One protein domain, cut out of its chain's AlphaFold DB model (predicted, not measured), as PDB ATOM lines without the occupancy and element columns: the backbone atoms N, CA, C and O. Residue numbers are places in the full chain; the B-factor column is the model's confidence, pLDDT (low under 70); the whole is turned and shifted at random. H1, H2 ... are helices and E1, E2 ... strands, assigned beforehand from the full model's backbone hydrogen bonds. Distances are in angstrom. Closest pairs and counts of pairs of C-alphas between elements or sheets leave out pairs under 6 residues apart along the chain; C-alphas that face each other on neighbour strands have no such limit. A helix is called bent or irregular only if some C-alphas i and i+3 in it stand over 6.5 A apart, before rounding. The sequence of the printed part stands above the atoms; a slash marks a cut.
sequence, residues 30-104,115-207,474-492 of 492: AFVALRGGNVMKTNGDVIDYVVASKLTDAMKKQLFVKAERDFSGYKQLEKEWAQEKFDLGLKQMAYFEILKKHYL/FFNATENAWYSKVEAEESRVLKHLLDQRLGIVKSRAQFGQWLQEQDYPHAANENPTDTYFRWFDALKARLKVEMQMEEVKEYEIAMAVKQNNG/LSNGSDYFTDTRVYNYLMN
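This is residues 30 to 104, 115 to 207 and 474 to 492 of the 492 residues of an uncharacterized protein of Bdellovibrionales bacterium CG11_big_fil_rev_8_21_14_0_20_38_13 (UniProt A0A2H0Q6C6). One long helix, H7, runs through the domain as a slanting spine, with H1 packed across it from one side, H5 crossing it on the other side, and H6 packed across its first residues, 169 to 173. On the side of H1 the chain winds through H2, H3 and H4, with the small hairpin E1 and E2 and the last helix, H8, at H4, beyond it from H7; the far end of H7 sticks out free from residue 201. The 187 printed residues, with eight named helices and two named strands in the order E1 E2 H1 H2 H3 H4 H5 H6 H7 H8, are mostly helix, and the antiparallel sheet has the order E1, E2. The whole is only just loose, close to compact, with a radius of gyration of the C-alphas of 19.4 A and spans of 55 by 40 by 27 A.

Start with E1, residues 32 to 36, and E2, residues 39 to 42, an antiparallel hairpin in which N 33 and O 41 are 2.8 A apart and N 36 and O 39 are 2.9 A apart, within hydrogen-bond range. H1, residues 43 to 54, follows over a tight link; its Asn 43 and Ala 33 of E1 have C-alphas 5.2 A apart, the closest of the two elements. H2, residues 57 to 66, touches H3, residues 71 to 83, at a steep tilt of 63 degrees, opposite ways, closest at the C-alphas of Phe 64 and Tyr 74, 5.1 A. H3 touches H1 with residues 78 to 83 alone, about perpendicular at 84 degrees, and the closest C-alphas are those of Ile 47 and Ala 82, 5.8 A. H4, residues 86 to 104, touches H1 with residues 86 to 93 alone, at 88 degrees, about perpendicular, closest at the C-alphas of Val 50 and Gly 89, 5.2 A. Past the cut, H5, residues 120 to 139, has a kink of 44 degrees near residue 133 and is irregular, with C-alphas 134 and 137 at 7.5 A. The hub is H7, residues 169 to 204. It touches H6, residues 145 to 158, about perpendicular at 90 degrees, with the C-alphas of Gly 153 and Tyr 173 closest at 4.3 A. It touches H5 at a steep tilt of 48 degrees, opposite ways, closest at Val 127 and Lys 181, C-alphas 6.2 A apart. It touches H1 at 86 degrees, about perpendicular, with the C-alphas of Ala 52 and Arg 183 closest at 4.6 A. It touches H4 at a steep tilt of 54 degrees, the same way, closest at the C-alphas of Phe 96 and Val 193, 6.6 A. H8, residues 484 to 491, touches H4, only just about perpendicular at 72 degrees, closest at the C-alphas of Lys 91 and Leu 490, 5.4 A. Every O i to N i+4 pair is within hydrogen-bond range in H1, H2, H3, H4, H6, H7 and H8; in H5 14 of 16 are.

Find C-alpha 32 at (54.568, 170.586, 16.200), where E1 begins. H4 measures 26.8 A from first to last C-alpha, H5 25.2 A and H6 19.9 A. From C-alpha 169 at (36.440, 146.108, 35.717), H7 runs 52.2 A to C-alpha 204 at (35.273, 167.933, -11.651). H8 ends at C-alpha 491, (50.389, 162.156, -2.377).

Look for the two farthest C-alphas at Asn 166 and Asn 206, 61.1 A apart. Residues 105 to 114 are not printed, with 9.2 A across that cut, and residues 208 to 473 are not printed, with 33.7 A across. Of the links that are printed whole, none is long. No printed residue is under 70 in pLDDT.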
ATOM      1  N   ALA A  30      58.474 166.846  22.436       79.06
ATOM      2  CA  ALA A  30      57.193 167.300  21.916       79.06
ATOM      3  C   ALA A  30      57.476 168.291  20.781       79.06
ATOM      4  O   ALA A  30      58.189 169.276  20.979       79.06
ATOM      5  N   PHE A  31      56.958 168.013  19.589       87.81
ATOM      6  CA  PHE A  31      57.143 168.878  18.429       87.81
ATOM      7  C   PHE A  31      55.812 169.116  17.728       87.81
ATOM      8  O   PHE A  31      54.882 168.309  17.812       87.81
ATOM      9  N   VAL A  32      55.722 170.248  17.034       90.94
ATOM     10  CA  VAL A  32      54.568 170.586  16.200       90.94
ATOM     11  C   VAL A  32      54.654 169.761  14.923       90.94
ATOM     12  O   VAL A  32      55.567 169.954  14.128       90.94
ATOM     13  N   ALA A  33      53.720 168.830  14.751       92.38
ATOM     14  CA  ALA A  33      53.663 167.931  13.604       92.38
ATOM     15  C   ALA A  33      52.881 168.534  12.429       92.38
ATOM     16  O   ALA A  33      53.221 168.292  11.276       92.38
ATOM     17  N   LEU A  34      51.855 169.343  12.711       92.81
ATOM     18  CA  LEU A  34      51.060 170.042  11.702       92.81
ATOM     19  C   LEU A  34      50.718 171.446  12.187       92.81
ATOM     20  O   LEU A  34      50.239 171.633  13.309       92.81
ATOM     21  N   ARG A  35      50.907 172.428  11.308       90.69
ATOM     22  CA  ARG A  35      50.469 173.811  11.507       90.69
ATOM     23  C   ARG A  35      49.758 174.323  10.258       90.69
ATOM     24  O   ARG A  35      50.244 174.140   9.150       90.69
ATOM     25  N   GLY A  36      48.617 174.988  10.430       82.88
ATOM     26  CA  GLY A  36      47.866 175.581   9.324       82.88
ATOM     27  C   GLY A  36      46.805 176.566   9.802       82.88
ATOM     28  O   GLY A  36      45.796 176.175  10.387       82.88
ATOM     29  N   GLY A  37      47.004 177.863   9.543       77.56
ATOM     30  CA  GLY A  37      46.128 178.916  10.076       77.56
ATOM     31  C   GLY A  37      46.084 178.886  11.610       77.56
ATOM     32  O   GLY A  37      47.122 179.002  12.252       77.56
ATOM     33  N   ASN A  38      44.890 178.687  12.180       78.69
ATOM     34  CA  ASN A  38      44.676 178.581  13.633       78.69
ATOM     35  C   ASN A  38      44.769 177.137  14.164       78.69
ATOM     36  O   ASN A  38      44.521 176.908  15.346       78.69
ATOM     37  N   VAL A  39      45.072 176.155  13.309       86.38
ATOM     38  CA  VAL A  39      45.202 174.750  13.708       86.38
ATOM     39  C   VAL A  39      46.671 174.437  13.975       86.38
ATOM     40  O   VAL A  39      47.533 174.676  13.127       86.38
ATOM     41  N   MET A  40      46.941 173.875  15.150       91.38
ATOM     42  CA  MET A  40      48.236 173.324  15.535       91.38
ATOM     43  C   MET A  40      48.013 171.931  16.122       91.38
ATOM     44  O   MET A  40      47.123 171.744  16.952       91.38
ATOM     45  N   LYS A  41      48.801 170.958  15.665       92.94
ATOM     46  CA  LYS A  41      48.799 169.580  16.155       92.94
ATOM     47  C   LYS A  41      50.215 169.157  16.485       92.94
ATOM     48  O   LYS A  41      51.154 169.425  15.734       92.94
ATOM     49  N   THR A  42      50.358 168.506  17.622       93.94
ATOM     50  CA  THR A  42      51.615 167.956  18.114       93.94
ATOM     51  C   THR A  42      51.807 166.528  17.618       93.94
ATOM     52  O   THR A  42      50.887 165.890  17.106       93.94
ATOM     53  N   ASN A  43      53.007 165.993  17.796       91.56
ATOM     54  CA  ASN A  43      53.264 164.570  17.604       91.56
ATOM     55  C   ASN A  43      52.382 163.667  18.488       91.56
ATOM     56  O   ASN A  43      52.001 162.589  18.038       91.56
ATOM     57  N   GLY A  44      52.010 164.110  19.694       91.19
ATOM     58  CA  GLY A  44      51.049 163.404  20.549       91.19
ATOM     59  C   GLY A  44      49.675 163.269  19.890       91.19
ATOM     60  O   GLY A  44      49.160 162.160  19.780       91.19
ATOM     61  N   ASP A  45      49.145 164.366  19.336       93.62
ATOM     62  CA  ASP A  45      47.855 164.354  18.629       93.62
ATOM     63  C   ASP A  45      47.843 163.363  17.452       93.62
ATOM     64  O   ASP A  45      46.841 162.693  17.198       93.62
ATOM     65  N   VAL A  46      48.955 163.269  16.713       93.75
ATOM     66  CA  VAL A  46      49.089 162.346  15.575       93.75
ATOM     67  C   VAL A  46      49.100 160.892  16.043       93.75
ATOM     68  O   VAL A  46      48.433 160.056  15.435       93.75
ATOM     69  N   ILE A  47      49.816 160.584  17.126       93.31
ATOM     70  CA  ILE A  47      49.844 159.237  17.706       93.31
ATOM     71  C   ILE A  47      48.451 158.830  18.196       93.31
ATOM     72  O   ILE A  47      47.981 157.747  17.843       93.31
ATOM     73  N   ASP A  48      47.756 159.712  18.915       93.31
ATOM     74  CA  ASP A  48      46.394 159.453  19.392       93.31
ATOM     75  C   ASP A  48      45.428 159.211  18.225       93.31
ATOM     76  O   ASP A  48      44.603 158.294  18.262       93.31
ATOM     77  N   TYR A  49      45.573 159.975  17.140       94.25
ATOM     78  CA  TYR A  49      44.805 159.774  15.913       94.25
ATOM     79  C   TYR A  49      45.099 158.423  15.243       94.25
ATOM     80  O   TYR A  49      44.173 157.738  14.800       94.25
ATOM     81  N   VAL A  50      46.366 158.003  15.168       94.62
ATOM     82  CA  VAL A  50      46.754 156.687  14.625       94.62
ATOM     83  C   VAL A  50      46.144 155.564  15.459       94.62
ATOM     84  O   VAL A  50      45.554 154.637  14.901       94.62
ATOM     85  N   VAL A  51      46.232 155.660  16.786       93.69
ATOM     86  CA  VAL A  51      45.636 154.681  17.701       93.69
ATOM     87  C   VAL A  51      44.119 154.625  17.505       93.69
ATOM     88  O   VAL A  51      43.572 153.543  17.304       93.69
ATOM     89  N   ALA A  52      43.437 155.771  17.475       93.56
ATOM     90  CA  ALA A  52      41.985 155.831  17.310       93.56
ATOM     91  C   ALA A  52      41.498 155.299  15.949       93.56
ATOM     92  O   ALA A  52      40.443 154.673  15.874       93.56
ATOM     93  N   SER A  53      42.251 155.543  14.873       91.00
ATOM     94  CA  SER A  53      41.824 155.225  13.503       91.00
ATOM     95  C   SER A  53      42.250 153.848  13.005       91.00
ATOM     96  O   SER A  53      41.610 153.302  12.103       91.00
ATOM     97  N   LYS A  54      43.348 153.293  13.530       89.50
ATOM     98  CA  LYS A  54      43.968 152.069  12.997       89.50
ATOM     99  C   LYS A  54      44.071 150.933  14.012       89.50
ATOM    100  O   LYS A  54      44.139 149.782  13.587       89.50
ATOM    101  N   LEU A  55      44.109 151.213  15.318       90.44
ATOM    102  CA  LEU A  55      44.313 150.175  16.329       90.44
ATOM    103  C   LEU A  55      42.975 149.578  16.783       90.44
ATOM    104  O   LEU A  55      42.313 150.085  17.690       90.44
ATOM    105  N   THR A  56      42.578 148.475  16.145       90.44
ATOM    106  CA  THR A  56      41.330 147.770  16.476       90.44
ATOM    107  C   THR A  56      41.402 147.082  17.839       90.44
ATOM    108  O   THR A  56      42.483 146.738  18.321       90.44
ATOM    109  N   ASP A  57      40.246 146.802  18.446       88.06
ATOM    110  CA  ASP A  57      40.185 146.106  19.740       88.06
ATOM    111  C   ASP A  57      40.846 144.713  19.692       88.06
ATOM    112  O   ASP A  57      41.474 144.296  20.662       88.06
ATOM    113  N   ALA A  58      40.792 144.017  18.551       89.75
ATOM    114  CA  ALA A  58      41.495 142.747  18.357       89.75
ATOM    115  C   ALA A  58      43.023 142.919  18.362       89.75
ATOM    116  O   ALA A  58      43.736 142.127  18.977       89.75
ATOM    117  N   MET A  59      43.533 143.978  17.728       91.56
ATOM    118  CA  MET A  59      44.966 144.280  17.737       91.56
ATOM    119  C   MET A  59      45.448 144.676  19.131       91.56
ATOM    120  O   MET A  59      46.536 144.274  19.532       91.56
ATOM    121  N   LYS A  60      44.630 145.402  19.902       91.81
ATOM    122  CA  LYS A  60      44.943 145.728  21.300       91.81
ATOM    123  C   LYS A  60      45.131 144.473  22.145       91.81
ATOM    124  O   LYS A  60      46.124 144.374  22.857       91.81
ATOM    125  N   LYS A  61      44.235 143.489  22.003       92.19
ATOM    126  CA  LYS A  61      44.359 142.178  22.661       92.19
ATOM    127  C   LYS A  61      45.642 141.456  22.255       92.19
ATOM    128  O   LYS A  61      46.392 141.003  23.108       92.19
ATOM    129  N   GLN A  62      45.943 141.404  20.956       93.50
ATOM    130  CA  GLN A  62      47.171 140.773  20.458       93.50
ATOM    131  C   GLN A  62      48.438 141.437  21.015       93.50
ATOM    132  O   GLN A  62      49.366 140.739  21.417       93.50
ATOM    133  N   LEU A  63      48.478 142.772  21.070       94.38
ATOM    134  CA  LEU A  63      49.594 143.507  21.667       94.38
ATOM    135  C   LEU A  63      49.704 143.253  23.173       94.38
ATOM    136  O   LEU A  63      50.814 143.142  23.679       94.38
ATOM    137  N   PHE A  64      48.580 143.126  23.881       96.69
ATOM    138  CA  PHE A  64      48.571 142.834  25.314       96.69
ATOM    139  C   PHE A  64      49.074 141.421  25.621       96.69
ATOM    140  O   PHE A  64      49.916 141.244  26.496       96.69
ATOM    141  N   VAL A  65      48.652 140.424  24.838       94.69
ATOM    142  CA  VAL A  65      49.184 139.054  24.928       94.69
ATOM    143  C   VAL A  65      50.679 139.026  24.594       94.69
ATOM    144  O   VAL A  65      51.449 138.367  25.287       94.69
ATOM    145  N   LYS A  66      51.117 139.778  23.574       94.88
ATOM    146  CA  LYS A  66      52.541 139.915  23.223       94.88
ATOM    147  C   LYS A  66      53.360 140.588  24.331       94.88
ATOM    148  O   LYS A  66      54.538 140.282  24.470       94.88
ATOM    149  N   ALA A  67      52.747 141.474  25.110       94.56
ATOM    150  CA  ALA A  67      53.337 142.073  26.305       94.56
ATOM    151  C   ALA A  67      53.265 141.159  27.542       94.56
ATOM    152  O   ALA A  67      53.408 141.647  28.655       94.56
ATOM    153  N   GLU A  68      52.980 139.863  27.372       94.75
ATOM    154  CA  GLU A  68      52.843 138.898  28.471       94.75
ATOM    155  C   GLU A  68      51.782 139.311  29.508       94.75
ATOM    156  O   GLU A  68      51.891 138.998  30.690       94.75
ATOM    157  N   ARG A  69      50.727 140.007  29.053       92.69
ATOM    158  CA  ARG A  69      49.660 140.582  29.892       92.69
ATOM    159  C   ARG A  69      50.148 141.640  30.891       92.69
ATOM    160  O   ARG A  69      49.447 141.944  31.855       92.69
ATOM    161  N   ASP A  70      51.305 142.251  30.650       94.88
ATOM    162  CA  ASP A  70      51.728 143.456  31.362       94.88
ATOM    163  C   ASP A  70      51.169 144.713  30.684       94.88
ATOM    164  O   ASP A  70      51.412 144.995  29.505       94.88
ATOM    165  N   PHE A  71      50.430 145.516  31.450       94.06
ATOM    166  CA  PHE A  71      49.838 146.754  30.954       94.06
ATOM    167  C   PHE A  71      50.895 147.796  30.569       94.06
ATOM    168  O   PHE A  71      50.716 148.527  29.590       94.06
ATOM    169  N   SER A  72      52.005 147.862  31.310       94.25
ATOM    170  CA  SER A  72      53.078 148.825  31.033       94.25
ATOM    171  C   SER A  72      53.810 148.461  29.741       94.25
ATOM    172  O   SER A  72      53.975 149.313  28.862       94.25
ATOM    173  N   GLY A  73      54.153 147.181  29.573       95.06
ATOM    174  CA  GLY A  73      54.691 146.617  28.340       95.06
ATOM    175  C   GLY A  73      53.748 146.807  27.150       95.06
ATOM    176  O   GLY A  73      54.184 147.241  26.084       95.06
ATOM    177  N   TYR A  74      52.439 146.604  27.336       95.75
ATOM    178  CA  TYR A  74      51.441 146.901  26.305       95.75
ATOM    179  C   TYR A  74      51.481 148.367  25.878       95.75
ATOM    180  O   TYR A  74      51.471 148.653  24.682       95.75
ATOM    181  N   LYS A  75      51.551 149.307  26.829       94.44
ATOM    182  CA  LYS A  75      51.609 150.740  26.517       94.44
ATOM    183  C   LYS A  75      52.863 151.122  25.744       94.44
ATOM    184  O   LYS A  75      52.801 151.991  24.873       94.44
ATOM    185  N   GLN A  76      53.979 150.452  26.014       93.62
ATOM    186  CA  GLN A  76      55.186 150.612  25.217       93.62
ATOM    187  C   GLN A  76      54.998 150.067  23.792       93.62
ATOM    188  O   GLN A  76      55.260 150.796  22.834       93.62
ATOM    189  N   LEU A  77      54.473 148.847  23.636       95.06
ATOM    190  CA  LEU A  77      54.219 148.247  22.320       95.06
ATOM    191  C   LEU A  77      53.188 149.035  21.493       95.06
ATOM    192  O   LEU A  77      53.359 149.189  20.288       95.06
ATOM    193  N   GLU A  78      52.132 149.559  22.123       94.62
ATOM    194  CA  GLU A  78      51.130 150.432  21.494       94.62
ATOM    195  C   GLU A  78      51.790 151.689  20.916       94.62
ATOM    196  O   GLU A  78      51.540 152.064  19.768       94.62
ATOM    197  N   LYS A  79      52.677 152.312  21.694       90.88
ATOM    198  CA  LYS A  79      53.410 153.511  21.293       90.88
ATOM    199  C   LYS A  79      54.389 153.238  20.155       90.88
ATOM    200  O   LYS A  79      54.422 154.006  19.197       90.88
ATOM    201  N   GLU A  80      55.163 152.160  20.239       92.50
ATOM    202  CA  GLU A  80      56.076 151.731  19.172       92.50
ATOM    203  C   GLU A  80      55.301 151.453  17.877       92.50
ATOM    204  O   GLU A  80      55.620 152.006  16.824       92.50
ATOM    205  N   TRP A  81      54.201 150.703  17.976       94.44
ATOM    206  CA  TRP A  81      53.331 150.386  16.848       94.44
ATOM    207  C   TRP A  81      52.705 151.628  16.199       94.44
ATOM    208  O   TRP A  81      52.551 151.676  14.971       94.44
ATOM    209  N   ALA A  82      52.312 152.622  17.002       93.25
ATOM    210  CA  ALA A  82      51.752 153.875  16.506       93.25
ATOM    211  C   ALA A  82      52.833 154.759  15.868       93.25
ATOM    212  O   ALA A  82      52.588 155.376  14.831       93.25
ATOM    213  N   GLN A  83      54.046 154.764  16.429       91.19
ATOM    214  CA  GLN A  83      55.185 155.515  15.903       91.19
ATOM    215  C   GLN A  83      55.604 155.030  14.508       91.19
ATOM    216  O   GLN A  83      55.912 155.855  13.650       91.19
ATOM    217  N   GLU A  84      55.548 153.721  14.245       92.69
ATOM    218  CA  GLU A  84      55.769 153.154  12.902       92.69
ATOM    219  C   GLU A  84      54.786 153.691  11.849       92.69
ATOM    220  O   GLU A  84      55.074 153.685  10.656       92.69
ATOM    221  N   LYS A  85      53.603 154.144  12.279       93.75
ATOM    222  CA  LYS A  85      52.517 154.631  11.412       93.75
ATOM    223  C   LYS A  85      52.335 156.141  11.505       93.75
ATOM    224  O   LYS A  85      51.351 156.666  10.982       93.75
ATOM    225  N   PHE A  86      53.280 156.834  12.138       92.88
ATOM    226  CA  PHE A  86      53.216 158.271  12.365       92.88
ATOM    227  C   PHE A  86      53.015 159.042  11.059       92.88
ATOM    228  O   PHE A  86      52.078 159.829  10.961       92.88
ATOM    229  N   ASP A  87      53.832 158.768  10.036       91.94
ATOM    230  CA  ASP A  87      53.739 159.463   8.750       91.94
ATOM    231  C   ASP A  87      52.376 159.253   8.083       91.94
ATOM    232  O   ASP A  87      51.774 160.191   7.567       91.94
ATOM    233  N   LEU A  88      51.838 158.031   8.138       92.44
ATOM    234  CA  LEU A  88      50.504 157.745   7.614       92.44
ATOM    235  C   LEU A  88      49.431 158.552   8.359       92.44
ATOM    236  O   LEU A  88      48.557 159.143   7.725       92.44
ATOM    237  N   GLY A  89      49.504 158.594   9.692       92.12
ATOM    238  CA  GLY A  89      48.593 159.379  10.524       92.12
ATOM    239  C   GLY A  89      48.672 160.873  10.233       92.12
ATOM    240  O   GLY A  89      47.640 161.516  10.033       92.12
ATOM    241  N   LEU A  90      49.891 161.409  10.133       93.94
ATOM    242  CA  LEU A  90      50.137 162.810   9.813       93.94
ATOM    243  C   LEU A  90      49.562 163.168   8.442       93.94
ATOM    244  O   LEU A  90      48.854 164.167   8.328       93.94
ATOM    245  N   LYS A  91      49.787 162.332   7.419       92.56
ATOM    246  CA  LYS A  91      49.216 162.537   6.080       92.56
ATOM    247  C   LYS A  91      47.694 162.572   6.108       92.56
ATOM    248  O   LYS A  91      47.098 163.479   5.535       92.56
ATOM    249  N   GLN A  92      47.056 161.617   6.783       91.69
ATOM    250  CA  GLN A  92      45.595 161.558   6.869       91.69
ATOM    251  C   GLN A  92      45.011 162.776   7.596       91.69
ATOM    252  O   GLN A  92      44.040 163.367   7.122       91.69
ATOM    253  N   MET A  93      45.626 163.180   8.708       92.19
ATOM    254  CA  MET A  93      45.197 164.345   9.480       92.19
ATOM    255  C   MET A  93      45.387 165.650   8.695       92.19
ATOM    256  O   MET A  93      44.473 166.468   8.617       92.19
ATOM    257  N   ALA A  94      46.543 165.824   8.055       92.00
ATOM    258  CA  ALA A  94      46.817 166.962   7.183       92.00
ATOM    259  C   ALA A  94      45.849 167.030   6.001       92.00
ATOM    260  O   ALA A  94      45.344 168.103   5.670       92.00
ATOM    261  N   TYR A  95      45.542 165.883   5.396       91.62
ATOM    262  CA  TYR A  95      44.586 165.798   4.303       91.62
ATOM    263  C   TYR A  95      43.177 166.218   4.740       91.62
ATOM    264  O   TYR A  95      42.550 167.031   4.064       91.62
ATOM    265  N   PHE A  96      42.712 165.746   5.902       91.25
ATOM    266  CA  PHE A  96      41.443 166.183   6.491       91.25
ATOM    267  C   PHE A  96      41.391 167.711   6.659       91.25
ATOM    268  O   PHE A  96      40.439 168.351   6.208       91.25
ATOM    269  N   GLU A  97      42.431 168.314   7.246       90.38
ATOM    270  CA  GLU A  97      42.481 169.766   7.461       90.38
ATOM    271  C   GLU A  97      42.522 170.558   6.145       90.38
ATOM    272  O   GLU A  97      41.857 171.591   6.030       90.38
ATOM    273  N   ILE A  98      43.223 170.065   5.114       90.81
ATOM    274  CA  ILE A  98      43.209 170.678   3.775       90.81
ATOM    275  C   ILE A  98      41.798 170.683   3.193       90.81
ATOM    276  O   ILE A  98      41.333 171.727   2.731       90.81
ATOM    277  N   LEU A  99      41.111 169.540   3.216       91.44
ATOM    278  CA  LEU A  99      39.773 169.420   2.638       91.44
ATOM    279  C   LEU A  99      38.756 170.286   3.379       91.44
ATOM    280  O   LEU A  99      37.984 171.009   2.748       91.44
ATOM    281  N   LYS A 100      38.815 170.285   4.712       90.06
ATOM    282  CA  LYS A 100      37.983 171.143   5.553       90.06
ATOM    283  C   LYS A 100      38.227 172.619   5.251       90.06
ATOM    284  O   LYS A 100      37.276 173.379   5.075       90.06
ATOM    285  N   LYS A 101      39.489 173.040   5.142       88.94
ATOM    286  CA  LYS A 101      39.840 174.423   4.800       88.94
ATOM    287  C   LYS A 101      39.374 174.798   3.396       88.94
ATOM    288  O   LYS A 101      38.856 175.895   3.212       88.94
ATOM    289  N   HIS A 102      39.532 173.899   2.425       90.25
ATOM    290  CA  HIS A 102      39.078 174.108   1.052       90.25
ATOM    291  C   HIS A 102      37.560 174.309   1.006       90.25
ATOM    292  O   HIS A 102      37.091 175.271   0.406       90.25
ATOM    293  N   TYR A 103      36.798 173.468   1.712       89.31
ATOM    294  CA  TYR A 103      35.350 173.620   1.821       89.31
ATOM    295  C   TYR A 103      34.944 174.950   2.474       89.31
ATOM    296  O   TYR A 103      34.078 175.655   1.965       89.31
ATOM    297  N   LEU A 104      35.586 175.312   3.587       86.94
ATOM    298  CA  LEU A 104      35.219 176.502   4.357       86.94
ATOM    299  C   LEU A 104      35.650 177.825   3.708       86.94
ATOM    300  O   LEU A 104      35.071 178.854   4.047       86.94
ATOM    301  N   PHE A 115      28.881 169.737   4.337       87.81
ATOM    302  CA  PHE A 115      30.007 168.878   4.717       87.81
ATOM    303  C   PHE A 115      30.744 169.488   5.910       87.81
ATOM    304  O   PHE A 115      30.607 170.690   6.165       87.81
ATOM    305  N   PHE A 116      31.544 168.685   6.618       87.12
ATOM    306  CA  PHE A 116      32.299 169.133   7.797       87.12
ATOM    307  C   PHE A 116      31.395 169.853   8.820       87.12
ATOM    308  O   PHE A 116      31.726 170.932   9.331       87.12
ATOM    309  N   ASN A 117      30.202 169.293   9.035       84.25
ATOM    310  CA  ASN A 117      29.132 169.818   9.881       84.25
ATOM    311  C   ASN A 117      28.815 168.898  11.074       84.25
ATOM    312  O   ASN A 117      27.887 169.204  11.824       84.25
ATOM    313  N   ALA A 118      29.581 167.817  11.267       82.62
ATOM    314  CA  ALA A 118      29.464 166.926  12.408       82.62
ATOM    315  C   ALA A 118      29.438 167.722  13.722       82.62
ATOM    316  O   ALA A 118      30.375 168.447  14.068       82.62
ATOM    317  N   THR A 119      28.329 167.589  14.450       84.06
ATOM    318  CA  THR A 119      28.120 168.236  15.748       84.06
ATOM    319  C   THR A 119      28.483 167.289  16.883       84.06
ATOM    320  O   THR A 119      28.467 166.067  16.720       84.06
ATOM    321  N   GLU A 120      28.757 167.847  18.063       85.50
ATOM    322  CA  GLU A 120      28.960 167.042  19.271       85.50
ATOM    323  C   GLU A 120      27.736 166.177  19.582       85.50
ATOM    324  O   GLU A 120      27.898 165.011  19.914       85.50
ATOM    325  N   ASN A 121      26.519 166.690  19.366       89.50
ATOM    326  CA  ASN A 121      25.290 165.915  19.546       89.50
ATOM    327  C   ASN A 121      25.247 164.684  18.632       89.50
ATOM    328  O   ASN A 121      24.975 163.588  19.109       89.50
ATOM    329  N   ALA A 122      25.566 164.836  17.340       88.75
ATOM    330  CA  ALA A 122      25.606 163.706  16.409       88.75
ATOM    331  C   ALA A 122      26.656 162.658  16.820       88.75
ATOM    332  O   ALA A 122      26.415 161.456  16.709       88.75
ATOM    333  N   TRP A 123      27.805 163.109  17.333       91.75
ATOM    334  CA  TRP A 123      28.837 162.226  17.873       91.75
ATOM    335  C   TRP A 123      28.369 161.489  19.132       91.75
ATOM    336  O   TRP A 123      28.472 160.264  19.182       91.75
ATOM    337  N   TYR A 124      27.792 162.193  20.109       92.69
ATOM    338  CA  TYR A 124      27.255 161.580  21.325       92.69
ATOM    339  C   TYR A 124      26.135 160.581  21.022       92.69
ATOM    340  O   TYR A 124      26.147 159.493  21.588       92.69
ATOM    341  N   SER A 125      25.239 160.879  20.076       93.81
ATOM    342  CA  SER A 125      24.206 159.930  19.647       93.81
ATOM    343  C   SER A 125      24.796 158.655  19.035       93.81
ATOM    344  O   SER A 125      24.307 157.565  19.321       93.81
ATOM    345  N   LYS A 126      25.868 158.748  18.228       92.06
ATOM    346  CA  LYS A 126      26.571 157.555  17.714       92.06
ATOM    347  C   LYS A 126      27.239 156.758  18.842       92.06
ATOM    348  O   LYS A 126      27.171 155.532  18.842       92.06
ATOM    349  N   VAL A 127      27.861 157.440  19.806       93.62
ATOM    350  CA  VAL A 127      28.487 156.804  20.980       93.62
ATOM    351  C   VAL A 127      27.447 156.058  21.816       93.62
ATOM    352  O   VAL A 127      27.661 154.896  22.149       93.62
ATOM    353  N   GLU A 128      26.316 156.695  22.114       92.31
ATOM    354  CA  GLU A 128      25.220 156.107  22.888       92.31
ATOM    355  C   GLU A 128      24.596 154.905  22.169       92.31
ATOM    356  O   GLU A 128      24.325 153.882  22.800       92.31
ATOM    357  N   ALA A 129      24.411 154.991  20.848       92.75
ATOM    358  CA  ALA A 129      23.898 153.885  20.046       92.75
ATOM    359  C   ALA A 129      24.830 152.662  20.098       92.75
ATOM    360  O   ALA A 129      24.360 151.540  20.298       92.75
ATOM    361  N   GLU A 130      26.143 152.866  19.971       89.56
ATOM    362  CA  GLU A 130      27.129 151.784  20.051       89.56
ATOM    363  C   GLU A 130      27.271 151.213  21.466       89.56
ATOM    364  O   GLU A 130      27.303 149.992  21.633       89.56
ATOM    365  N   GLU A 131      27.291 152.061  22.497       90.31
ATOM    366  CA  GLU A 131      27.289 151.612  23.893       90.31
ATOM    367  C   GLU A 131      26.046 150.763  24.184       90.31
ATOM    368  O   GLU A 131      26.153 149.648  24.700       90.31
ATOM    369  N   SER A 132      24.870 151.254  23.787       88.06
ATOM    370  CA  SER A 132      23.599 150.550  23.958       88.06
ATOM    371  C   SER A 132      23.589 149.225  23.205       88.06
ATOM    372  O   SER A 132      23.134 148.221  23.746       88.06
ATOM    373  N   ARG A 133      24.127 149.184  21.978       91.56
ATOM    374  CA  ARG A 133      24.230 147.961  21.170       91.56
ATOM    375  C   ARG A 133      25.087 146.900  21.859       91.56
ATOM    376  O   ARG A 133      24.698 145.734  21.886       91.56
ATOM    377  N   VAL A 134      26.234 147.294  22.410       87.56
ATOM    378  CA  VAL A 134      27.174 146.384  23.080       87.56
ATOM    379  C   VAL A 134      26.614 145.894  24.416       87.56
ATOM    380  O   VAL A 134      26.639 144.694  24.696       87.56
ATOM    381  N   LEU A 135      26.044 146.795  25.217       87.69
ATOM    382  CA  LEU A 135      25.505 146.471  26.539       87.69
ATOM    383  C   LEU A 135      24.090 145.879  26.499       87.69
ATOM    384  O   LEU A 135      23.605 145.441  27.542       87.69
ATOM    385  N   LYS A 136      23.434 145.822  25.332       85.94
ATOM    386  CA  LYS A 136      22.029 145.407  25.175       85.94
ATOM    387  C   LYS A 136      21.689 144.133  25.950       85.94
ATOM    388  O   LYS A 136      20.768 144.134  26.752       85.94
ATOM    389  N   HIS A 137      22.486 143.083  25.778       82.00
ATOM    390  CA  HIS A 137      22.270 141.792  26.432       82.00
ATOM    391  C   HIS A 137      22.318 141.854  27.972       82.00
ATOM    392  O   HIS A 137      21.640 141.071  28.631       82.00
ATOM    393  N   LEU A 138      23.078 142.791  28.552       84.31
ATOM    394  CA  LEU A 138      23.153 143.022  30.002       84.31
ATOM    395  C   LEU A 138      22.042 143.962  30.486       84.31
ATOM    396  O   LEU A 138      21.546 143.829  31.604       84.31
ATOM    397  N   LEU A 139      21.649 144.927  29.654       81.38
ATOM    398  CA  LEU A 139      20.554 145.851  29.949       81.38
ATOM    399  C   LEU A 139      19.194 145.140  29.903       81.38
ATOM    400  O   LEU A 139      18.362 145.372  30.780       81.38
ATOM    401  N   ASP A 140      19.006 144.211  28.963       82.88
ATOM    402  CA  ASP A 140      17.799 143.386  28.822       82.88
ATOM    403  C   ASP A 140      17.577 142.481  30.052       82.88
ATOM    404  O   ASP A 140      16.441 142.185  30.425       82.88
ATOM    405  N   GLN A 141      18.654 142.122  30.763       82.00
ATOM    406  CA  GLN A 141      18.610 141.409  32.047       82.00
ATOM    407  C   GLN A 141      18.251 142.311  33.246       82.00
ATOM    408  O   GLN A 141      18.243 141.848  34.386       82.00
ATOM    409  N   ARG A 142      17.941 143.597  33.017       80.94
ATOM    410  CA  ARG A 142      17.570 144.598  34.039       80.94
ATOM    411  C   ARG A 142      18.640 144.846  35.111       80.94
ATOM    412  O   ARG A 142      18.328 145.315  36.203       80.94
ATOM    413  N   LEU A 143      19.909 144.580  34.802       75.44
ATOM    414  CA  LEU A 143      21.031 144.764  35.733       75.44
ATOM    415  C   LEU A 143      21.298 146.245  36.074       75.44
ATOM    416  O   LEU A 143      21.879 146.540  37.120       75.44
ATOM    417  N   GLY A 144      20.823 147.173  35.236       86.12
ATOM    418  CA  GLY A 144      21.056 148.614  35.355       86.12
ATOM    419  C   GLY A 144      22.445 149.022  34.853       86.12
ATOM    420  O   GLY A 144      23.411 148.272  34.983       86.12
ATOM    421  N   ILE A 145      22.564 150.236  34.300       85.56
ATOM    422  CA  ILE A 145      23.744 150.662  33.521       85.56
ATOM    423  C   ILE A 145      25.073 150.534  34.282       85.56
ATOM    424  O   ILE A 145      26.065 150.091  33.715       85.56
ATOM    425  N   VAL A 146      25.095 150.850  35.581       89.31
ATOM    426  CA  VAL A 146      26.318 150.789  36.399       89.31
ATOM    427  C   VAL A 146      26.838 149.354  36.514       89.31
ATOM    428  O   VAL A 146      28.022 149.110  36.298       89.31
ATOM    429  N   LYS A 147      25.955 148.385  36.798       90.12
ATOM    430  CA  LYS A 147      26.347 146.972  36.907       90.12
ATOM    431  C   LYS A 147      26.674 146.377  35.541       90.12
ATOM    432  O   LYS A 147      27.640 145.629  35.438       90.12
ATOM    433  N   SER A 148      25.924 146.743  34.498       88.31
ATOM    434  CA  SER A 148      26.201 146.301  33.125       88.31
ATOM    435  C   SER A 148      27.588 146.745  32.649       88.31
ATOM    436  O   SER A 148      28.301 145.952  32.045       88.31
ATOM    437  N   ARG A 149      28.014 147.975  32.971       92.12
ATOM    438  CA  ARG A 149      29.365 148.466  32.651       92.12
ATOM    439  C   ARG A 149      30.457 147.680  33.374       92.12
ATOM    440  O   ARG A 149      31.417 147.264  32.734       92.12
ATOM    441  N   ALA A 150      30.288 147.422  34.671       93.94
ATOM    442  CA  ALA A 150      31.242 146.622  35.442       93.94
ATOM    443  C   ALA A 150      31.352 145.180  34.910       93.94
ATOM    444  O   ALA A 150      32.458 144.687  34.715       93.94
ATOM    445  N   GLN A 151      30.225 144.526  34.603       91.25
ATOM    446  CA  GLN A 151      30.220 143.171  34.038       91.25
ATOM    447  C   GLN A 151      30.831 143.109  32.636       91.25
ATOM    448  O   GLN A 151      31.596 142.195  32.343       91.25
ATOM    449  N   PHE A 152      30.547 144.089  31.772       92.06
ATOM    450  CA  PHE A 152      31.197 144.159  30.465       92.06
ATOM    451  C   PHE A 152      32.703 144.410  30.594       92.06
ATOM    452  O   PHE A 152      33.495 143.816  29.868       92.06
ATOM    453  N   GLY A 153      33.111 145.248  31.548       93.81
ATOM    454  CA  GLY A 153      34.511 145.454  31.898       93.81
ATOM    455  C   GLY A 153      35.215 144.169  32.332       93.81
ATOM    456  O   GLY A 153      36.323 143.898  31.879       93.81
ATOM    457  N   GLN A 154      34.549 143.336  33.133       94.81
ATOM    458  CA  GLN A 154      35.080 142.042  33.558       94.81
ATOM    459  C   GLN A 154      35.216 141.100  32.360       94.81
ATOM    460  O   GLN A 154      36.267 140.499  32.160       94.81
ATOM    461  N   TRP A 155      34.193 141.048  31.506       93.75
ATOM    462  CA  TRP A 155      34.258 140.293  30.259       93.75
ATOM    463  C   TRP A 155      35.420 140.759  29.367       93.75
ATOM    464  O   TRP A 155      36.124 139.937  28.794       93.75
ATOM    465  N   LEU A 156      35.692 142.066  29.269       92.81
ATOM    466  CA  LEU A 156      36.852 142.569  28.525       92.81
ATOM    467  C   LEU A 156      38.178 142.047  29.099       92.81
ATOM    468  O   LEU A 156      39.039 141.637  28.318       92.81
ATOM    469  N   GLN A 157      38.331 142.029  30.427       93.94
ATOM    470  CA  GLN A 157      39.520 141.483  31.099       93.94
ATOM    471  C   GLN A 157      39.683 139.983  30.820       93.94
ATOM    472  O   GLN A 157      40.760 139.550  30.416       93.94
ATOM    473  N   GLU A 158      38.599 139.207  30.934       92.06
ATOM    474  CA  GLU A 158      38.562 137.768  30.616       92.06
ATOM    475  C   GLU A 158      38.931 137.476  29.155       92.06
ATOM    476  O   GLU A 158      39.419 136.397  28.827       92.06
ATOM    477  N   GLN A 159      38.706 138.444  28.269       89.94
ATOM    478  CA  GLN A 159      39.039 138.366  26.851       89.94
ATOM    479  C   GLN A 159      40.392 139.009  26.506       89.94
ATOM    480  O   GLN A 159      40.594 139.396  25.347       89.94
ATOM    481  N   ASP A 160      41.286 139.155  27.488       92.56
ATOM    482  CA  ASP A 160      42.635 139.714  27.343       92.56
ATOM    483  C   ASP A 160      42.655 141.140  26.742       92.56
ATOM    484  O   ASP A 160      43.597 141.534  26.048       92.56
ATOM    485  N   TYR A 161      41.612 141.950  26.968       94.00
ATOM    486  CA  TYR A 161      41.675 143.380  26.646       94.00
ATOM    487  C   TYR A 161      42.680 144.074  27.579       94.00
ATOM    488  O   TYR A 161      42.705 143.719  28.752       94.00
ATOM    489  N   PRO A 162      43.482 145.062  27.135       95.25
ATOM    490  CA  PRO A 162      44.545 145.626  27.969       95.25
ATOM    491  C   PRO A 162      44.054 146.176  29.316       95.25
ATOM    492  O   PRO A 162      43.273 147.132  29.348       95.25
ATOM    493  N   HIS A 163      44.559 145.601  30.410       95.62
ATOM    494  CA  HIS A 163      44.243 145.983  31.790       95.62
ATOM    495  C   HIS A 163      45.433 145.724  32.727       95.62
ATOM    496  O   HIS A 163      46.306 144.916  32.414       95.62
ATOM    497  N   ALA A 164      45.484 146.400  33.876       93.81
ATOM    498  CA  ALA A 164      46.443 146.073  34.936       93.81
ATOM    499  C   ALA A 164      45.942 144.903  35.804       93.81
ATOM    500  O   ALA A 164      44.739 144.730  35.978       93.81
ATOM    501  N   ALA A 165      46.859 144.136  36.408       88.38
ATOM    502  CA  ALA A 165      46.548 142.882  37.115       88.38
ATOM    503  C   ALA A 165      45.467 142.989  38.214       88.38
ATOM    504  O   ALA A 165      44.767 142.018  38.473       88.38
ATOM    505  N   ASN A 166      45.316 144.161  38.842       88.81
ATOM    506  CA  ASN A 166      44.312 144.434  39.879       88.81
ATOM    507  C   ASN A 166      43.385 145.609  39.500       88.81
ATOM    508  O   ASN A 166      42.878 146.309  40.375       88.81
ATOM    509  N   GLU A 167      43.226 145.896  38.206       91.88
ATOM    510  CA  GLU A 167      42.376 146.992  37.728       91.88
ATOM    511  C   GLU A 167      40.889 146.682  37.944       91.88
ATOM    512  O   GLU A 167      40.422 145.576  37.662       91.88
ATOM    513  N   ASN A 168      40.124 147.673  38.413       94.38
ATOM    514  CA  ASN A 168      38.678 147.527  38.542       94.38
ATOM    515  C   ASN A 168      38.065 147.303  37.145       94.38
ATOM    516  O   ASN A 168      38.351 148.083  36.232       94.38
ATOM    517  N   PRO A 169      37.170 146.314  36.967       93.06
ATOM    518  CA  PRO A 169      36.440 146.108  35.717       93.06
ATOM    519  C   PRO A 169      35.829 147.389  35.129       93.06
ATOM    520  O   PRO A 169      35.839 147.605  33.918       93.06
ATOM    521  N   THR A 170      35.349 148.286  35.989       93.75
ATOM    522  CA  THR A 170      34.783 149.582  35.589       93.75
ATOM    523  C   THR A 170      35.808 150.481  34.886       93.75
ATOM    524  O   THR A 170      35.467 151.145  33.908       93.75
ATOM    525  N   ASP A 171      37.066 150.474  35.329       95.00
ATOM    526  CA  ASP A 171      38.141 151.264  34.717       95.00
ATOM    527  C   ASP A 171      38.527 150.687  33.349       95.00
ATOM    528  O   ASP A 171      38.689 151.426  32.374       95.00
ATOM    529  N   THR A 172      38.553 149.352  33.230       92.38
ATOM    530  CA  THR A 172      38.743 148.672  31.938       92.38
ATOM    531  C   THR A 172      37.612 149.004  30.959       92.38
ATOM    532  O   THR A 172      37.872 149.286  29.785       92.38
ATOM    533  N   TYR A 173      36.364 149.053  31.437       94.50
ATOM    534  CA  TYR A 173      35.225 149.522  30.648       94.50
ATOM    535  C   TYR A 173      35.429 150.966  30.165       94.50
ATOM    536  O   TYR A 173      35.281 151.229  28.971       94.50
ATOM    537  N   PHE A 174      35.795 151.903  31.049       95.00
ATOM    538  CA  PHE A 174      35.961 153.307  30.656       95.00
ATOM    539  C   PHE A 174      37.119 153.502  29.680       95.00
ATOM    540  O   PHE A 174      36.993 154.280  28.737       95.00
ATOM    541  N   ARG A 175      38.197 152.724  29.812       92.44
ATOM    542  CA  ARG A 175      39.295 152.698  28.837       92.44
ATOM    543  C   ARG A 175      38.818 152.275  27.448       92.44
ATOM    544  O   ARG A 175      39.173 152.911  26.452       92.44
ATOM    545  N   TRP A 176      38.014 151.216  27.368       94.25
ATOM    546  CA  TRP A 176      37.390 150.796  26.112       94.25
ATOM    547  C   TRP A 176      36.427 151.865  25.576       94.25
ATOM    548  O   TRP A 176      36.462 152.190  24.389       94.25
ATOM    549  N   PHE A 177      35.611 152.457  26.446       94.19
ATOM    550  CA  PHE A 177      34.633 153.481  26.083       94.19
ATOM    551  C   PHE A 177      35.298 154.763  25.554       94.19
ATOM    552  O   PHE A 177      34.853 155.334  24.558       94.19
ATOM    553  N   ASP A 178      36.407 155.195  26.155       93.38
ATOM    554  CA  ASP A 178      37.211 156.320  25.676       93.38
ATOM    555  C   ASP A 178      37.836 156.032  24.309       93.38
ATOM    556  O   ASP A 178      37.796 156.879  23.410       93.38
ATOM    557  N   ALA A 179      38.330 154.808  24.105       90.19
ATOM    558  CA  ALA A 179      38.814 154.376  22.802       90.19
ATOM    559  C   ALA A 179      37.700 154.329  21.742       90.19
ATOM    560  O   ALA A 179      37.920 154.755  20.607       90.19
ATOM    561  N   LEU A 180      36.502 153.853  22.099       92.31
ATOM    562  CA  LEU A 180      35.328 153.860  21.227       92.31
ATOM    563  C   LEU A 180      34.963 155.290  20.818       92.31
ATOM    564  O   LEU A 180      34.813 155.560  19.628       92.31
ATOM    565  N   LYS A 181      34.872 156.210  21.785       94.25
ATOM    566  CA  LYS A 181      34.595 157.635  21.553       94.25
ATOM    567  C   LYS A 181      35.577 158.259  20.564       94.25
ATOM    568  O   LYS A 181      35.149 158.945  19.633       94.25
ATOM    569  N   ALA A 182      36.875 158.016  20.758       91.50
ATOM    570  CA  ALA A 182      37.926 158.525  19.882       91.50
ATOM    571  C   ALA A 182      37.825 157.934  18.466       91.50
ATOM    572  O   ALA A 182      37.854 158.684  17.490       91.50
ATOM    573  N   ARG A 183      37.627 156.615  18.350       91.88
ATOM    574  CA  ARG A 183      37.436 155.927  17.065       91.88
ATOM    575  C   ARG A 183      36.231 156.474  16.302       91.88
ATOM    576  O   ARG A 183      36.392 156.885  15.159       91.88
ATOM    577  N   LEU A 184      35.060 156.548  16.938       92.06
ATOM    578  CA  LEU A 184      33.832 157.047  16.305       92.06
ATOM    579  C   LEU A 184      33.987 158.493  15.822       92.06
ATOM    580  O   LEU A 184      33.489 158.850  14.757       92.06
ATOM    581  N   LYS A 185      34.721 159.323  16.573       91.81
ATOM    582  CA  LYS A 185      35.026 160.695  16.157       91.81
ATOM    583  C   LYS A 185      35.855 160.726  14.874       91.81
ATOM    584  O   LYS A 185      35.555 161.516  13.983       91.81
ATOM    585  N   VAL A 186      36.871 159.868  14.760       90.75
ATOM    586  CA  VAL A 186      37.677 159.774  13.535       90.75
ATOM    587  C   VAL A 186      36.882 159.144  12.389       90.75
ATOM    588  O   VAL A 186      36.976 159.614  11.261       90.75
ATOM    589  N   GLU A 187      36.056 158.132  12.649       90.44
ATOM    590  CA  GLU A 187      35.183 157.529  11.635       90.44
ATOM    591  C   GLU A 187      34.231 158.560  11.024       90.44
ATOM    592  O   GLU A 187      34.162 158.659   9.801       90.44
ATOM    593  N   MET A 188      33.595 159.402  11.847       90.69
ATOM    594  CA  MET A 188      32.780 160.523  11.364       90.69
ATOM    595  C   MET A 188      33.587 161.485  10.484       90.69
ATOM    596  O   MET A 188      33.130 161.869   9.414       90.69
ATOM    597  N   GLN A 189      34.810 161.840  10.889       89.50
ATOM    598  CA  GLN A 189      35.686 162.690  10.073       89.50
ATOM    599  C   GLN A 189      36.040 162.038   8.727       89.50
ATOM    600  O   GLN A 189      36.099 162.718   7.704       89.50
ATOM    601  N   MET A 190      36.273 160.723   8.709       88.94
ATOM    602  CA  MET A 190      36.563 159.975   7.484       88.94
ATOM    603  C   MET A 190      35.332 159.844   6.578       88.94
ATOM    604  O   MET A 190      35.485 159.868   5.357       88.94
ATOM    605  N   GLU A 191      34.132 159.708   7.144       90.75
ATOM    606  CA  GLU A 191      32.865 159.758   6.401       90.75
ATOM    607  C   GLU A 191      32.699 161.118   5.715       90.75
ATOM    608  O   GLU A 191      32.530 161.160   4.496       90.75
ATOM    609  N   GLU A 192      32.877 162.224   6.446       90.62
ATOM    610  CA  GLU A 192      32.789 163.578   5.880       90.62
ATOM    611  C   GLU A 192      33.811 163.810   4.759       90.62
ATOM    612  O   GLU A 192      33.484 164.404   3.730       90.62
ATOM    613  N   VAL A 193      35.044 163.313   4.921       91.44
ATOM    614  CA  VAL A 193      36.069 163.367   3.868       91.44
ATOM    615  C   VAL A 193      35.619 162.613   2.626       91.44
ATOM    616  O   VAL A 193      35.710 163.164   1.533       91.44
ATOM    617  N   LYS A 194      35.115 161.382   2.775       91.19
ATOM    618  CA  LYS A 194      34.654 160.567   1.640       91.19
ATOM    619  C   LYS A 194      33.495 161.234   0.910       91.19
ATOM    620  O   LYS A 194      33.519 161.323  -0.314       91.19
ATOM    621  N   GLU A 195      32.498 161.718   1.644       91.25
ATOM    622  CA  GLU A 195      31.344 162.412   1.068       91.25
ATOM    623  C   GLU A 195      31.770 163.672   0.312       91.25
ATOM    624  O   GLU A 195      31.329 163.911  -0.817       91.25
ATOM    625  N   TYR A 196      32.684 164.448   0.898       92.56
ATOM    626  CA  TYR A 196      33.207 165.649   0.269       92.56
ATOM    627  C   TYR A 196      34.045 165.346  -0.979       92.56
ATOM    628  O   TYR A 196      33.875 165.987  -2.017       92.56
ATOM    629  N   GLU A 197      34.920 164.345  -0.909       91.06
ATOM    630  CA  GLU A 197      35.719 163.877  -2.039       91.06
ATOM    631  C   GLU A 197      34.834 163.417  -3.202       91.06
ATOM    632  O   GLU A 197      35.081 163.803  -4.346       91.06
ATOM    633  N   ILE A 198      33.770 162.658  -2.920       90.06
ATOM    634  CA  ILE A 198      32.785 162.249  -3.929       90.06
ATOM    635  C   ILE A 198      32.134 163.485  -4.556       90.06
ATOM    636  O   ILE A 198      32.111 163.602  -5.781       90.06
ATOM    637  N   ALA A 199      31.658 164.439  -3.753       90.56
ATOM    638  CA  ALA A 199      31.031 165.657  -4.265       90.56
ATOM    639  C   ALA A 199      31.984 166.487  -5.144       90.56
ATOM    640  O   ALA A 199      31.587 167.013  -6.188       90.56
ATOM    641  N   MET A 200      33.261 166.572  -4.767       91.56
ATOM    642  CA  MET A 200      34.272 167.255  -5.570       91.56
ATOM    643  C   MET A 200      34.601 166.490  -6.853       91.56
ATOM    644  O   MET A 200      34.710 167.109  -7.909       91.56
ATOM    645  N   ALA A 201      34.671 165.160  -6.813       90.31
ATOM    646  CA  ALA A 201      34.844 164.337  -8.007       90.31
ATOM    647  C   ALA A 201      33.672 164.487  -8.992       90.31
ATOM    648  O   ALA A 201      33.893 164.604 -10.199       90.31
ATOM    649  N   VAL A 202      32.434 164.561  -8.489       89.56
ATOM    650  CA  VAL A 202      31.235 164.896  -9.280       89.56
ATOM    651  C   VAL A 202      31.407 166.262  -9.944       89.56
ATOM    652  O   VAL A 202      31.209 166.393 -11.153       89.56
ATOM    653  N   LYS A 203      31.822 167.279  -9.177       88.88
ATOM    654  CA  LYS A 203      32.028 168.646  -9.673       88.88
ATOM    655  C   LYS A 203      33.091 168.709 -10.774       88.88
ATOM    656  O   LYS A 203      32.863 169.369 -11.782       88.88
ATOM    657  N   GLN A 204      34.213 167.996 -10.628       88.62
ATOM    658  CA  GLN A 204      35.273 167.933 -11.651       88.62
ATOM    659  C   GLN A 204      34.826 167.256 -12.955       88.62
ATOM    660  O   GLN A 204      35.444 167.457 -14.001       88.62
ATOM    661  N   ASN A 205      33.747 166.475 -12.902       84.38
ATOM    662  CA  ASN A 205      33.104 165.868 -14.064       84.38
ATOM    663  C   ASN A 205      31.834 166.618 -14.499       84.38
ATOM    664  O   ASN A 205      30.968 166.032 -15.147       84.38
ATOM    665  N   ASN A 206      31.693 167.901 -14.146       84.75
ATOM    666  CA  ASN A 206      30.537 168.738 -14.491       84.75
ATOM    667  C   ASN A 206      29.185 168.124 -14.074       84.75
ATOM    668  O   ASN A 206      28.183 168.286 -14.767       84.75
ATOM    669  N   GLY A 207      29.150 167.370 -12.972       82.44
ATOM    670  CA  GLY A 207      27.940 166.687 -12.508       82.44
ATOM    671  C   GLY A 207      27.654 165.343 -13.183       82.44
ATOM    672  O   GLY A 207      26.760 164.624 -12.744       82.44
ATOM    673  N   LEU A 474      54.273 170.860   7.777       92.31
ATOM    674  CA  LEU A 474      54.300 169.520   8.370       92.31
ATOM    675  C   LEU A 474      55.698 169.169   8.884       92.31
ATOM    676  O   LEU A 474      56.704 169.536   8.284       92.31
ATOM    677  N   SER A 475      55.755 168.391   9.960       90.25
ATOM    678  CA  SER A 475      56.986 167.818  10.499       90.25
ATOM    679  C   SER A 475      56.747 166.388  10.951       90.25
ATOM    680  O   SER A 475      55.758 166.112  11.630       90.25
ATOM    681  N   ASN A 476      57.674 165.487  10.632       85.50
ATOM    682  CA  ASN A 476      57.705 164.135  11.201       85.50
ATOM    683  C   ASN A 476      58.799 163.955  12.268       85.50
ATOM    684  O   ASN A 476      59.044 162.843  12.736       85.50
ATOM    685  N   GLY A 477      59.437 165.055  12.676       81.62
ATOM    686  CA  GLY A 477      60.499 165.078  13.680       81.62
ATOM    687  C   GLY A 477      61.908 164.890  13.112       81.62
ATOM    688  O   GLY A 477      62.860 165.288  13.779       81.62
ATOM    689  N   SER A 478      62.061 164.343  11.899       82.75
ATOM    690  CA  SER A 478      63.333 164.346  11.152       82.75
ATOM    691  C   SER A 478      63.346 165.383  10.036       82.75
ATOM    692  O   SER A 478      64.361 166.036   9.816       82.75
ATOM    693  N   ASP A 479      62.207 165.556   9.372       84.12
ATOM    694  CA  ASP A 479      62.046 166.392   8.196       84.12
ATOM    695  C   ASP A 479      60.948 167.428   8.407       84.12
ATOM    696  O   ASP A 479      59.965 167.201   9.118       84.12
ATOM    697  N   TYR A 480      61.119 168.569   7.742       87.25
ATOM    698  CA  TYR A 480      60.143 169.649   7.697       87.25
ATOM    699  C   TYR A 480      59.681 169.858   6.254       87.25
ATOM    700  O   TYR A 480      60.490 170.106   5.351       87.25
ATOM    701  N   PHE A 481      58.374 169.756   6.029       88.38
ATOM    702  CA  PHE A 481      57.750 169.889   4.721       88.38
ATOM    703  C   PHE A 481      57.016 171.230   4.642       88.38
ATOM    704  O   PHE A 481      56.072 171.470   5.392       88.38
ATOM    705  N   THR A 482      57.437 172.068   3.693       84.94
ATOM    706  CA  THR A 482      56.800 173.348   3.335       84.94
ATOM    707  C   THR A 482      56.514 173.402   1.841       84.94
ATOM    708  O   THR A 482      57.111 172.653   1.053       84.94
ATOM    709  N   ASP A 483      55.629 174.313   1.441       82.38
ATOM    710  CA  ASP A 483      55.364 174.640   0.040       82.38
ATOM    711  C   ASP A 483      54.944 173.399  -0.773       82.38
ATOM    712  O   ASP A 483      54.115 172.588  -0.354       82.38
ATOM    713  N   THR A 484      55.544 173.197  -1.947       78.88
ATOM    714  CA  THR A 484      55.269 172.055  -2.825       78.88
ATOM    715  C   THR A 484      55.674 170.708  -2.219       78.88
ATOM    716  O   THR A 484      55.175 169.673  -2.663       78.88
ATOM    717  N   ARG A 485      56.555 170.688  -1.207       84.44
ATOM    718  CA  ARG A 485      56.987 169.441  -0.549       84.44
ATOM    719  C   ARG A 485      55.879 168.837   0.305       84.44
ATOM    720  O   ARG A 485      55.826 167.618   0.411       84.44
ATOM    721  N   VAL A 486      54.964 169.657   0.830       86.44
ATOM    722  CA  VAL A 486      53.777 169.184   1.559       86.44
ATOM    723  C   VAL A 486      52.894 168.354   0.640       86.44
ATOM    724  O   VAL A 486      52.538 167.231   0.975       86.44
ATOM    725  N   TYR A 487      52.594 168.863  -0.557       87.06
ATOM    726  CA  TYR A 487      51.785 168.128  -1.528       87.06
ATOM    727  C   TYR A 487      52.425 166.788  -1.912       87.06
ATOM    728  O   TYR A 487      51.756 165.758  -1.892       87.06
ATOM    729  N   ASN A 488      53.727 166.790  -2.204       86.94
ATOM    730  CA  ASN A 488      54.449 165.567  -2.554       86.94
ATOM    731  C   ASN A 488      54.462 164.563  -1.394       86.94
ATOM    732  O   ASN A 488      54.278 163.373  -1.621       86.94
ATOM    733  N   TYR A 489      54.634 165.031  -0.155       87.56
ATOM    734  CA  TYR A 489      54.560 164.179   1.030       87.56
ATOM    735  C   TYR A 489      53.167 163.564   1.220       87.56
ATOM    736  O   TYR A 489      53.069 162.405   1.603       87.56
ATOM    737  N   LEU A 490      52.093 164.307   0.932       85.25
ATOM    738  CA  LEU A 490      50.716 163.825   1.083       85.25
ATOM    739  C   LEU A 490      50.279 162.830   0.001       85.25
ATOM    740  O   LEU A 490      49.402 162.011   0.265       85.25
ATOM    741  N   MET A 491      50.824 162.945  -1.213       82.88
ATOM    742  CA  MET A 491      50.389 162.156  -2.377       82.88
ATOM    743  C   MET A 491      51.249 160.920  -2.654       82.88
ATOM    744  O   MET A 491      50.779 160.016  -3.346       82.88
ATOM    745  N   ASN A 492      52.479 160.893  -2.136       75.81
ATOM    746  CA  ASN A 492      53.328 159.700  -2.061       75.81
ATOM    747  C   ASN A 492      53.036 158.936  -0.772       75.81
ATOM    748  O   ASN A 492      53.292 157.718  -0.716       75.81
TER     749      ASN A 492